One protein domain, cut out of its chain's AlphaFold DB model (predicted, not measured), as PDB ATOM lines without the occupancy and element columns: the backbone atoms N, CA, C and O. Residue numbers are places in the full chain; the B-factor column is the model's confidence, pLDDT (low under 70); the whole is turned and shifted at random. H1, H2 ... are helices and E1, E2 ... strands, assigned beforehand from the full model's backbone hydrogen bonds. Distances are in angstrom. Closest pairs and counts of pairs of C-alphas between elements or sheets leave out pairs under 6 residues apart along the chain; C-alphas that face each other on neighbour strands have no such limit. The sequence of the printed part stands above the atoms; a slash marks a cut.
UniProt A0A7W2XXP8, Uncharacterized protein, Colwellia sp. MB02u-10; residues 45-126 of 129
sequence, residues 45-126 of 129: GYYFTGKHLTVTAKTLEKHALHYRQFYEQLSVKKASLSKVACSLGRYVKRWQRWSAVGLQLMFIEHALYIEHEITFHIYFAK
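AT A GLANCE: This is residues 45 to 126 of the 129 residues of an uncharacterized protein of Colwellia sp. MB02u-10 (UniProt A0A7W2XXP8). The main body is a long helical hairpin: H1 and H2 run side by side in opposite ways, meeting near the tight link that joins them. A small strand hairpin, E1 and E2, sits just before the start of H1 and beside the last residues of H2, while H3 folds back along one side of the hairpin, near H1, without touching either helix. Look for 82 printed residues, with two named strands and then three named helices in the order E1, E2, H1, H2, H3; the two-strand sheet, E1 - E2, is antiparallel and the class is mostly helix. The whole is loose, with a radius of gyration of the C-alphas of 14.6 A, and its outline, 47 by 23 by 19 A, is only just a rod.

IN THESE COORDINATES: Find C-alpha 46 at (1.902, 32.063, -1.324); there strand E1 begins, residues 46 to 48. Strand E2 follows with residues 53 to 55. At C-alpha 57, at (0.016, 27.040, 5.690), helix H1 begins, residues 57 to 76, and runs 28.8 A from first to last C-alpha. Helix H2, residues 81 to 104, is the longest, at 33.8 A. Helix H3, residues 114 to 124, covers 16.1 A and ends at C-alpha 124, at (7.771, 17.736, 19.086).

HOW THE PARTS SIT: Begin with E1 and E2, a hairpin of antiparallel strands at 152 degrees; N 47 and O 54 are within hydrogen-bond range at 2.8 A, and N 54 and O 47 at 3.0 A. Next look at H2, whose residues 99 to 104 come within 10 A of these strands; the closest C-alphas of E2 and H2 are those of Leu 53 and Leu 103, 6.4 A apart. H1 and H2 form a helical hairpin and touch, opposite ways at a shallow tilt of 17 degrees. Their closest C-alphas are those of Leu 74 and Val 84, 6.2 A apart; H1 touches H2 with residues 67 to 75 alone, and H2 touches H1 with residues 84 to 88 alone. H3 touches no helix; it is near H1, with 5 pairs of C-alphas within 10 A, and apart from H2, E1 and E2. In H1 and H2 each O i to N i+4 pair is within hydrogen-bond range; in H3, 6 of 7 are.

THE WHOLE: The C-alphas of Gly 50 and Lys 78 are the two farthest apart, at 47.2 A. Residues 76 to 82, of which 76 belongs to H1 and 81 and 82 to H2, stand free. The printed part has no cut and no long link; the link from H2 to H3, 9 residues, is short. In the B-factor column you will find a mean pLDDT of 76.9 for the printed part, with residues 104 to 126 under 70 and a mean of 42 for H3.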
ATOM      1  N   GLY A  45       1.618  28.677  -3.881       91.31
ATOM      2  CA  GLY A  45       2.092  28.411  -2.522       91.31
ATOM      3  C   GLY A  45       2.334  29.645  -1.646       91.31
ATOM      4  O   GLY A  45       2.799  29.493  -0.518       91.31
ATOM      5  N   TYR A  46       1.949  30.833  -2.114       92.38
ATOM      6  CA  TYR A  46       1.902  32.063  -1.324       92.38
ATOM      7  C   TYR A  46       0.469  32.506  -1.048       92.38
ATOM      8  O   TYR A  46      -0.411  32.280  -1.871       92.38
ATOM      9  N   TYR A  47       0.248  33.148   0.092       91.75
ATOM     10  CA  TYR A  47      -0.992  33.824   0.437       91.75
ATOM     11  C   TYR A  47      -0.799  35.329   0.257       91.75
ATOM     12  O   TYR A  47       0.152  35.899   0.795       91.75
ATOM     13  N   PHE A  48      -1.685  35.970  -0.504       89.00
ATOM     14  CA  PHE A  48      -1.576  37.392  -0.821       89.00
ATOM     15  C   PHE A  48      -2.842  38.162  -0.459       89.00
ATOM     16  O   PHE A  48      -3.914  37.844  -0.970       89.00
ATOM     17  N   THR A  49      -2.706  39.224   0.344       88.94
ATOM     18  CA  THR A  49      -3.818  40.092   0.799       88.94
ATOM     19  C   THR A  49      -3.726  41.531   0.284       88.94
ATOM     20  O   THR A  49      -4.414  42.429   0.774       88.94
ATOM     21  N   GLY A  50      -2.865  41.797  -0.704       83.00
ATOM     22  CA  GLY A  50      -2.657  43.138  -1.264       83.00
ATOM     23  C   GLY A  50      -1.562  43.928  -0.556       83.00
ATOM     24  O   GLY A  50      -0.823  44.650  -1.214       83.00
ATOM     25  N   LYS A  51      -1.451  43.768   0.767       82.62
ATOM     26  CA  LYS A  51      -0.412  44.399   1.598       82.62
ATOM     27  C   LYS A  51       0.650  43.416   2.079       82.62
ATOM     28  O   LYS A  51       1.787  43.810   2.286       82.62
ATOM     29  N   HIS A  52       0.266  42.155   2.262       84.25
ATOM     30  CA  HIS A  52       1.144  41.117   2.782       84.25
ATOM     31  C   HIS A  52       1.213  39.947   1.808       84.25
ATOM     32  O   HIS A  52       0.205  39.573   1.197       84.25
ATOM     33  N   LEU A  53       2.411  39.381   1.703       88.75
ATOM     34  CA  LEU A  53       2.703  38.148   0.994       88.75
ATOM     35  C   LEU A  53       3.381  37.196   1.978       88.75
ATOM     36  O   LEU A  53       4.423  37.530   2.537       88.75
ATOM     37  N   THR A  54       2.798  36.026   2.201       90.62
ATOM     38  CA  THR A  54       3.360  34.994   3.085       90.62
ATOM     39  C   THR A  54       3.348  33.640   2.389       90.62
ATOM     40  O   THR A  54       2.671  33.458   1.381       90.62
ATOM     41  N   VAL A  55       4.104  32.666   2.893       91.06
ATOM     42  CA  VAL A  55       3.956  31.271   2.452       91.06
ATOM     43  C   VAL A  55       2.649  30.720   3.029       91.06
ATOM     44  O   VAL A  55       2.348  30.954   4.198       91.06
ATOM     45  N   THR A  56       1.856  29.997   2.232       92.81
ATOM     46  CA  THR A  56       0.594  29.423   2.732       92.81
ATOM     47  C   THR A  56       0.859  28.316   3.753       92.81
ATOM     48  O   THR A  56       1.808  27.542   3.596       92.81
ATOM     49  N   ALA A  57      -0.034  28.156   4.737       89.69
ATOM     50  CA  ALA A  57       0.016  27.040   5.690       89.69
ATOM     51  C   ALA A  57       0.113  25.683   4.968       89.69
ATOM     52  O   ALA A  57       0.986  24.870   5.252       89.69
ATOM     53  N   LYS A  58      -0.676  25.507   3.902       92.31
ATOM     54  CA  LYS A  58      -0.646  24.310   3.050       92.31
ATOM     55  C   LYS A  58       0.725  24.035   2.423       92.31
ATOM     56  O   LYS A  58       1.078  22.882   2.178       92.31
ATOM     57  N   THR A  59       1.492  25.072   2.095       92.81
ATOM     58  CA  THR A  59       2.848  24.917   1.545       92.81
ATOM     59  C   THR A  59       3.839  24.503   2.626       92.81
ATOM     60  O   THR A  59       4.688  23.650   2.358       92.81
ATOM     61  N   LEU A  60       3.701  25.046   3.838       91.69
ATOM     62  CA  LEU A  60       4.497  24.648   5.004       91.69
ATOM     63  C   LEU A  60       4.227  23.187   5.392       91.69
ATOM     64  O   LEU A  60       5.163  22.400   5.513       91.69
ATOM     65  N   GLU A  61       2.958  22.788   5.469       93.81
ATOM     66  CA  GLU A  61       2.551  21.403   5.748       93.81
ATOM     67  C   GLU A  61       3.131  20.423   4.721       93.81
ATOM     68  O   GLU A  61       3.716  19.397   5.074       93.81
ATOM     69  N   LYS A  62       3.034  20.760   3.428       94.75
ATOM     70  CA  LYS A  62       3.622  19.947   2.356       94.75
ATOM     71  C   LYS A  62       5.141  19.871   2.448       94.75
ATOM     72  O   LYS A  62       5.707  18.826   2.133       94.75
ATOM     73  N   HIS A  63       5.805  20.955   2.845       93.00
ATOM     74  CA  HIS A  63       7.247  20.948   3.064       93.00
ATOM     75  C   HIS A  63       7.632  19.981   4.187       93.00
ATOM     76  O   HIS A  63       8.487  19.123   3.968       93.00
ATOM     77  N   ALA A  64       6.958  20.061   5.339       92.50
ATOM     78  CA  ALA A  64       7.187  19.165   6.470       92.50
ATOM     79  C   ALA A  64       6.937  17.694   6.094       92.50
ATOM     80  O   ALA A  64       7.769  16.825   6.366       92.50
ATOM     81  N   LEU A  65       5.833  17.422   5.387       95.06
ATOM     82  CA  LEU A  65       5.502  16.080   4.907       95.06
ATOM     83  C   LEU A  65       6.577  15.531   3.959       95.06
ATOM     84  O   LEU A  65       7.060  14.415   4.151       95.06
ATOM     85  N   HIS A  66       6.983  16.312   2.955       95.38
ATOM     86  CA  HIS A  66       8.018  15.889   2.011       95.38
ATOM     87  C   HIS A  66       9.380  15.710   2.682       95.38
ATOM     88  O   HIS A  66      10.109  14.788   2.325       95.38
ATOM     89  N   TYR A  67       9.727  16.556   3.654       93.50
ATOM     90  CA  TYR A  67      10.955  16.403   4.430       93.50
ATOM     91  C   TYR A  67      10.982  15.050   5.154       93.50
ATOM     92  O   TYR A  67      11.953  14.301   5.025       93.50
ATOM     93  N   ARG A  68       9.887  14.705   5.846       93.31
ATOM     94  CA  ARG A  68       9.731  13.423   6.543       93.31
ATOM     95  C   ARG A  68       9.837  12.238   5.585       93.31
ATOM     96  O   ARG A  68      10.655  11.349   5.805       93.31
ATOM     97  N   GLN A  69       9.070  12.254   4.496       95.25
ATOM     98  CA  GLN A  69       9.103  11.185   3.492       95.25
ATOM     99  C   GLN A  69      10.496  11.028   2.875       95.25
ATOM    100  O   GLN A  69      10.953   9.912   2.636       95.25
ATOM    101  N   PHE A  70      11.201  12.137   2.632       94.69
ATOM    102  CA  PHE A  70      12.547  12.087   2.075       94.69
ATOM    103  C   PHE A  70      13.550  11.482   3.065       94.69
ATOM    104  O   PHE A  70      14.382  10.668   2.664       94.69
ATOM    105  N   TYR A  71      13.440  11.811   4.355       91.25
ATOM    106  CA  TYR A  71      14.220  11.157   5.404       91.25
ATOM    107  C   TYR A  71      13.950   9.646   5.453       91.25
ATOM    108  O   TYR A  71      14.891   8.859   5.371       91.25
ATOM    109  N   GLU A  72      12.680   9.233   5.503       92.25
ATOM    110  CA  GLU A  72      12.282   7.817   5.545       92.25
ATOM    111  C   GLU A  72      12.828   7.042   4.332       92.25
ATOM    112  O   GLU A  72      13.422   5.972   4.484       92.25
ATOM    113  N   GLN A  73      12.732   7.614   3.128       93.88
ATOM    114  CA  GLN A  73      13.278   7.012   1.907       93.88
ATOM    115  C   GLN A  73      14.802   6.840   1.946       93.88
ATOM    116  O   GLN A  73      15.327   5.850   1.429       93.88
ATOM    117  N   LEU A  74      15.529   7.799   2.520       90.88
ATOM    118  CA  LEU A  74      16.983   7.711   2.658       90.88
ATOM    119  C   LEU A  74      17.390   6.661   3.701       90.88
ATOM    120  O   LEU A  74      18.366   5.936   3.484       90.88
ATOM    121  N   SER A  75      16.612   6.538   4.778       81.31
ATOM    122  CA  SER A  75      16.786   5.521   5.818       81.31
ATOM    123  C   SER A  75      16.557   4.106   5.277       81.31
ATOM    124  O   SER A  75      17.397   3.231   5.482       81.31
ATOM    125  N   VAL A  76      15.496   3.889   4.487       89.38
ATOM    126  CA  VAL A  76      15.226   2.598   3.814       89.38
ATOM    127  C   VAL A  76      16.370   2.200   2.876       89.38
ATOM    128  O   VAL A  76      16.740   1.031   2.795       89.38
ATOM    129  N   LYS A  77      16.992   3.175   2.206       87.62
ATOM    130  CA  LYS A  77      18.141   2.950   1.312       87.62
ATOM    131  C   LYS A  77      19.465   2.706   2.047       87.62
ATOM    132  O   LYS A  77      20.497   2.614   1.384       87.62
ATOM    133  N   LYS A  78      19.454   2.613   3.385       81.94
ATOM    134  CA  LYS A  78      20.641   2.419   4.242       81.94
ATOM    135  C   LYS A  78      21.780   3.389   3.901       81.94
ATOM    136  O   LYS A  78      22.956   3.026   3.917       81.94
ATOM    137  N   ALA A  79      21.439   4.628   3.546       80.69
ATOM    138  CA  ALA A  79      22.440   5.651   3.284       80.69
ATOM    139  C   ALA A  79      23.213   5.970   4.575       80.69
ATOM    140  O   ALA A  79      22.649   5.966   5.667       80.69
ATOM    141  N   SER A  80      24.505   6.284   4.461       88.00
ATOM    142  CA  SER A  80      25.275   6.730   5.625       88.00
ATOM    143  C   SER A  80      24.711   8.039   6.181       88.00
ATOM    144  O   SER A  80      24.254   8.894   5.419       88.00
ATOM    145  N   LEU A  81      24.803   8.236   7.500       84.75
ATOM    146  CA  LEU A  81      24.273   9.425   8.187       84.75
ATOM    147  C   LEU A  81      24.743  10.744   7.547       84.75
ATOM    148  O   LEU A  81      23.947  11.658   7.344       84.75
ATOM    149  N   SER A  82      26.010  10.813   7.127       85.00
ATOM    150  CA  SER A  82      26.568  11.973   6.415       85.00
ATOM    151  C   SER A  82      25.875  12.236   5.066       85.00
ATOM    152  O   SER A  82      25.517  13.374   4.749       85.00
ATOM    153  N   LYS A  83      25.596  11.185   4.281       88.88
ATOM    154  CA  LYS A  83      24.865  11.310   3.007       88.88
ATOM    155  C   LYS A  83      23.411  11.727   3.224       88.88
ATOM    156  O   LYS A  83      22.896  12.520   2.429       88.88
ATOM    157  N   VAL A  84      22.772  11.224   4.283       86.19
ATOM    158  CA  VAL A  84      21.409  11.620   4.670       86.19
ATOM    159  C   VAL A  84      21.371  13.110   5.006       86.19
ATOM    160  O   VAL A  84      20.638  13.860   4.360       86.19
ATOM    161  N   ALA A  85      22.236  13.558   5.921       86.69
ATOM    162  CA  ALA A  85      22.320  14.954   6.346       86.69
ATOM    163  C   ALA A  85      22.610  15.908   5.174       86.69
ATOM    164  O   ALA A  85      21.918  16.911   4.994       86.69
ATOM    165  N   CYS A  86      23.574  15.570   4.310       90.00
ATOM    166  CA  CYS A  86      23.899  16.373   3.128       90.00
ATOM    167  C   CYS A  86      22.724  16.464   2.136       90.00
ATOM    168  O   CYS A  86      22.483  17.508   1.521       90.00
ATOM    169  N   SER A  87      21.969  15.379   1.958       91.12
ATOM    170  CA  SER A  87      20.830  15.351   1.032       91.12
ATOM    171  C   SER A  87      19.646  16.161   1.559       91.12
ATOM    172  O   SER A  87      19.088  16.970   0.810       91.12
ATOM    173  N   LEU A  88      19.319  16.021   2.847       91.62
ATOM    174  CA  LEU A  88      18.275  16.811   3.505       91.62
ATOM    175  C   LEU A  88      18.636  18.297   3.551       91.62
ATOM    176  O   LEU A  88      17.828  19.130   3.147       91.62
ATOM    177  N   GLY A  89      19.875  18.639   3.917       88.31
ATOM    178  CA  GLY A  89      20.343  20.026   3.923       88.31
ATOM    179  C   GLY A  89      20.241  20.693   2.546       88.31
ATOM    180  O   GLY A  89      19.795  21.835   2.433       88.31
ATOM    181  N   ARG A  90      20.570  19.970   1.464       94.75
ATOM    182  CA  ARG A  90      20.387  20.466   0.084       94.75
ATOM    183  C   ARG A  90      18.919  20.643  -0.300       94.75
ATOM    184  O   ARG A  90      18.605  21.530  -1.091       94.75
ATOM    185  N   TYR A  91      18.025  19.792   0.193       94.94
ATOM    186  CA  TYR A  91      16.587  19.962  -0.013       94.94
ATOM    187  C   TYR A  91      16.073  21.218   0.699       94.94
ATOM    188  O   TYR A  91      15.488  22.079   0.040       94.94
ATOM    189  N   VAL A  92      16.381  21.370   1.991       92.56
ATOM    190  CA  VAL A  92      15.960  22.524   2.800       92.56
ATOM    191  C   VAL A  92      16.467  23.829   2.190       92.56
ATOM    192  O   VAL A  92      15.665  24.722   1.938       92.56
ATOM    193  N   LYS A  93      17.753  23.913   1.816       90.69
ATOM    194  CA  LYS A  93      18.310  25.114   1.167       90.69
ATOM    195  C   LYS A  93      17.602  25.478  -0.140       90.69
ATOM    196  O   LYS A  93      17.393  26.656  -0.421       90.69
ATOM    197  N   ARG A  94      17.223  24.489  -0.960       93.81
ATOM    198  CA  ARG A  94      16.473  24.742  -2.204       93.81
ATOM    199  C   ARG A  94      15.068  25.257  -1.918       93.81
ATOM    200  O   ARG A  94      14.629  26.185  -2.590       93.81
ATOM    201  N   TRP A  95      14.392  24.687  -0.924       92.56
ATOM    202  CA  TRP A  95      13.059  25.127  -0.520       92.56
ATOM    203  C   TRP A  95      13.080  26.537   0.094       92.56
ATOM    204  O   TRP A  95      12.270  27.383  -0.280       92.56
ATOM    205  N   GLN A  96      14.062  26.829   0.952       89.75
ATOM    206  CA  GLN A  96      14.298  28.166   1.507       89.75
ATOM    207  C   GLN A  96      14.590  29.188   0.407       89.75
ATOM    208  O   GLN A  96      14.011  30.265   0.398       89.75
ATOM    209  N   ARG A  97      15.435  28.850  -0.575       91.06
ATOM    210  CA  ARG A  97      15.701  29.745  -1.709       91.06
ATOM    211  C   ARG A  97      14.443  30.007  -2.533       91.06
ATOM    212  O   ARG A  97      14.190  31.147  -2.899       91.06
ATOM    213  N   TRP A  98      13.666  28.968  -2.832       91.62
ATOM    214  CA  TRP A  98      12.416  29.110  -3.576       91.62
ATOM    215  C   TRP A  98      11.407  30.003  -2.837       91.62
ATOM    216  O   TRP A  98      10.853  30.909  -3.454       91.62
ATOM    217  N   SER A  99      11.223  29.785  -1.528       90.00
ATOM    218  CA  SER A  99      10.300  30.571  -0.696       90.00
ATOM    219  C   SER A  99      10.766  32.019  -0.528       90.00
ATOM    220  O   SER A  99       9.991  32.950  -0.727       90.00
ATOM    221  N   ALA A 100      12.052  32.226  -0.239       86.81
ATOM    222  CA  ALA A 100      12.626  33.554  -0.061       86.81
ATOM    223  C   ALA A 100      12.546  34.398  -1.339       86.81
ATOM    224  O   ALA A 100      12.193  35.569  -1.258       86.81
ATOM    225  N   VAL A 101      12.814  33.819  -2.516       84.50
ATOM    226  CA  VAL A 101      12.728  34.556  -3.790       84.50
ATOM    227  C   VAL A 101      11.307  35.058  -4.049       84.50
ATOM    228  O   VAL A 101      11.143  36.185  -4.508       84.50
ATOM    229  N   GLY A 102      10.275  34.268  -3.736       78.12
ATOM    230  CA  GLY A 102       8.897  34.737  -3.897       78.12
ATOM    231  C   GLY A 102       8.515  35.833  -2.904       78.12
ATOM    232  O   GLY A 102       7.823  36.770  -3.289       78.12
ATOM    233  N   LEU A 103       9.013  35.770  -1.664       81.06
ATOM    234  CA  LEU A 103       8.758  36.788  -0.634       81.06
ATOM    235  C   LEU A 103       9.532  38.096  -0.875       81.06
ATOM    236  O   LEU A 103       9.001  39.182  -0.656       81.06
ATOM    237  N   GLN A 104      10.769  38.014  -1.375       69.50
ATOM    238  CA  GLN A 104      11.618  39.179  -1.660       69.50
ATOM    239  C   GLN A 104      11.032  40.106  -2.737       69.50
ATOM    240  O   GLN A 104      11.372  41.287  -2.765       69.50
ATOM    241  N   LEU A 105      10.114  39.615  -3.575       57.28
ATOM    242  CA  LEU A 105       9.449  40.405  -4.616       57.28
ATOM    243  C   LEU A 105       8.423  41.432  -4.078       57.28
ATOM    244  O   LEU A 105       7.912  42.212  -4.879       57.28
ATOM    245  N   MET A 106       8.124  41.475  -2.765       53.03
ATOM    246  CA  MET A 106       7.173  42.443  -2.165       53.03
ATOM    247  C   MET A 106       7.659  43.187  -0.890       53.03
ATOM    248  O   MET A 106       6.856  43.846  -0.242       53.03
ATOM    249  N   PHE A 107       8.975  43.179  -0.621       43.00
ATOM    250  CA  PHE A 107       9.740  43.902   0.427       43.00
ATOM    251  C   PHE A 107       9.803  43.368   1.882       43.00
ATOM    252  O   PHE A 107       8.807  43.074   2.531       43.00
ATOM    253  N   ILE A 108      11.071  43.323   2.331       47.41
ATOM    254  CA  ILE A 108      11.709  43.491   3.657       47.41
ATOM    255  C   ILE A 108      10.767  43.687   4.859       47.41
ATOM    256  O   ILE A 108      10.188  44.748   5.027       47.41
ATOM    257  N   GLU A 109      10.691  42.662   5.707       36.00
ATOM    258  CA  GLU A 109      10.853  42.621   7.177       36.00
ATOM    259  C   GLU A 109      10.192  41.322   7.676       36.00
ATOM    260  O   GLU A 109       9.201  40.875   7.115       36.00
ATOM    261  N   HIS A 110      10.759  40.685   8.702       37.78
ATOM    262  CA  HIS A 110      10.414  39.345   9.222       37.78
ATOM    263  C   HIS A 110      11.053  38.131   8.525       37.78
ATOM    264  O   HIS A 110      10.409  37.127   8.231       37.78
ATOM    265  N   ALA A 111      12.382  38.149   8.409       36.97
ATOM    266  CA  ALA A 111      13.176  36.930   8.208       36.97
ATOM    267  C   ALA A 111      13.348  36.071   9.489       36.97
ATOM    268  O   ALA A 111      14.016  35.045   9.441       36.97
ATOM    269  N   LEU A 112      12.761  36.450  10.633       40.25
ATOM    270  CA  LEU A 112      13.055  35.827  11.937       40.25
ATOM    271  C   LEU A 112      12.050  34.761  12.406       40.25
ATOM    272  O   LEU A 112      12.319  34.072  13.383       40.25
ATOM    273  N   TYR A 113      10.913  34.577  11.728       41.94
ATOM    274  CA  TYR A 113       9.873  33.655  12.218       41.94
ATOM    275  C   TYR A 113      10.028  32.203  11.729       41.94
ATOM    276  O   TYR A 113       9.476  31.285  12.326       41.94
ATOM    277  N   ILE A 114      10.812  31.964  10.669       46.12
ATOM    278  CA  ILE A 114      10.892  30.642  10.019       46.12
ATOM    279  C   ILE A 114      11.853  29.679  10.746       46.12
ATOM    280  O   ILE A 114      11.661  28.466  10.684       46.12
ATOM    281  N   GLU A 115      12.852  30.172  11.491       42.66
ATOM    282  CA  GLU A 115      13.794  29.283  12.197       42.66
ATOM    283  C   GLU A 115      13.205  28.656  13.472       42.66
ATOM    284  O   GLU A 115      13.501  27.500  13.788       42.66
ATOM    285  N   HIS A 116      12.321  29.367  14.180       41.31
ATOM    286  CA  HIS A 116      11.755  28.870  15.438       41.31
ATOM    287  C   HIS A 116      10.662  27.811  15.243       41.31
ATOM    288  O   HIS A 116      10.612  26.851  16.011       41.31
ATOM    289  N   GLU A 117       9.828  27.918  14.204       39.78
ATOM    290  CA  GLU A 117       8.692  27.002  14.014       39.78
ATOM    291  C   GLU A 117       9.108  25.660  13.387       39.78
ATOM    292  O   GLU A 117       8.625  24.598  13.787       39.78
ATOM    293  N   ILE A 118      10.097  25.682  12.481       43.72
ATOM    294  CA  ILE A 118      10.692  24.460  11.916       43.72
ATOM    295  C   ILE A 118      11.441  23.688  13.009       43.72
ATOM    296  O   ILE A 118      11.354  22.463  13.071       43.72
ATOM    297  N   THR A 119      12.109  24.393  13.924       41.84
ATOM    298  CA  THR A 119      12.738  23.761  15.086       41.84
ATOM    299  C   THR A 119      11.669  23.170  16.014       41.84
ATOM    300  O   THR A 119      11.747  21.994  16.354       41.84
ATOM    301  N   PHE A 120      10.596  23.896  16.342       42.19
ATOM    302  CA  PHE A 120       9.548  23.376  17.233       42.19
ATOM    303  C   PHE A 120       8.856  22.104  16.709       42.19
ATOM    304  O   PHE A 120       8.654  21.163  17.476       42.19
ATOM    305  N   HIS A 121       8.549  22.016  15.410       41.31
ATOM    306  CA  HIS A 121       7.929  20.811  14.839       41.31
ATOM    307  C   HIS A 121       8.886  19.615  14.716       41.31
ATOM    308  O   HIS A 121       8.453  18.471  14.862       41.31
ATOM    309  N   ILE A 122      10.185  19.850  14.503       47.16
ATOM    310  CA  ILE A 122      11.182  18.768  14.471       47.16
ATOM    311  C   ILE A 122      11.422  18.195  15.880       47.16
ATOM    312  O   ILE A 122      11.649  16.992  16.011       47.16
ATOM    313  N   TYR A 123      11.327  19.015  16.935       40.97
ATOM    314  CA  TYR A 123      11.496  18.548  18.318       40.97
ATOM    315  C   TYR A 123      10.228  17.900  18.912       40.97
ATOM    316  O   TYR A 123      10.359  16.936  19.664       40.97
ATOM    317  N   PHE A 124       9.011  18.326  18.539       37.75
ATOM    318  CA  PHE A 124       7.771  17.736  19.086       37.75
ATOM    319  C   PHE A 124       7.447  16.331  18.545       37.75
ATOM    320  O   PHE A 124       6.771  15.548  19.208       37.75
ATOM    321  N   ALA A 125       7.976  15.966  17.372       38.28
ATOM    322  CA  ALA A 125       7.841  14.614  16.818       38.28
ATOM    323  C   ALA A 125       8.685  13.551  17.560       38.28
ATOM    324  O   ALA A 125       8.655  12.384  17.180       38.28
ATOM    325  N   LYS A 126       9.441  13.946  18.596       41.16
ATOM    326  CA  LYS A 126      10.266  13.065  19.439       41.16
ATOM    327  C   LYS A 126       9.705  12.821  20.848       41.16
ATOM    328  O   LYS A 126      10.328  12.088  21.603       41.16
TER     329      LYS A 126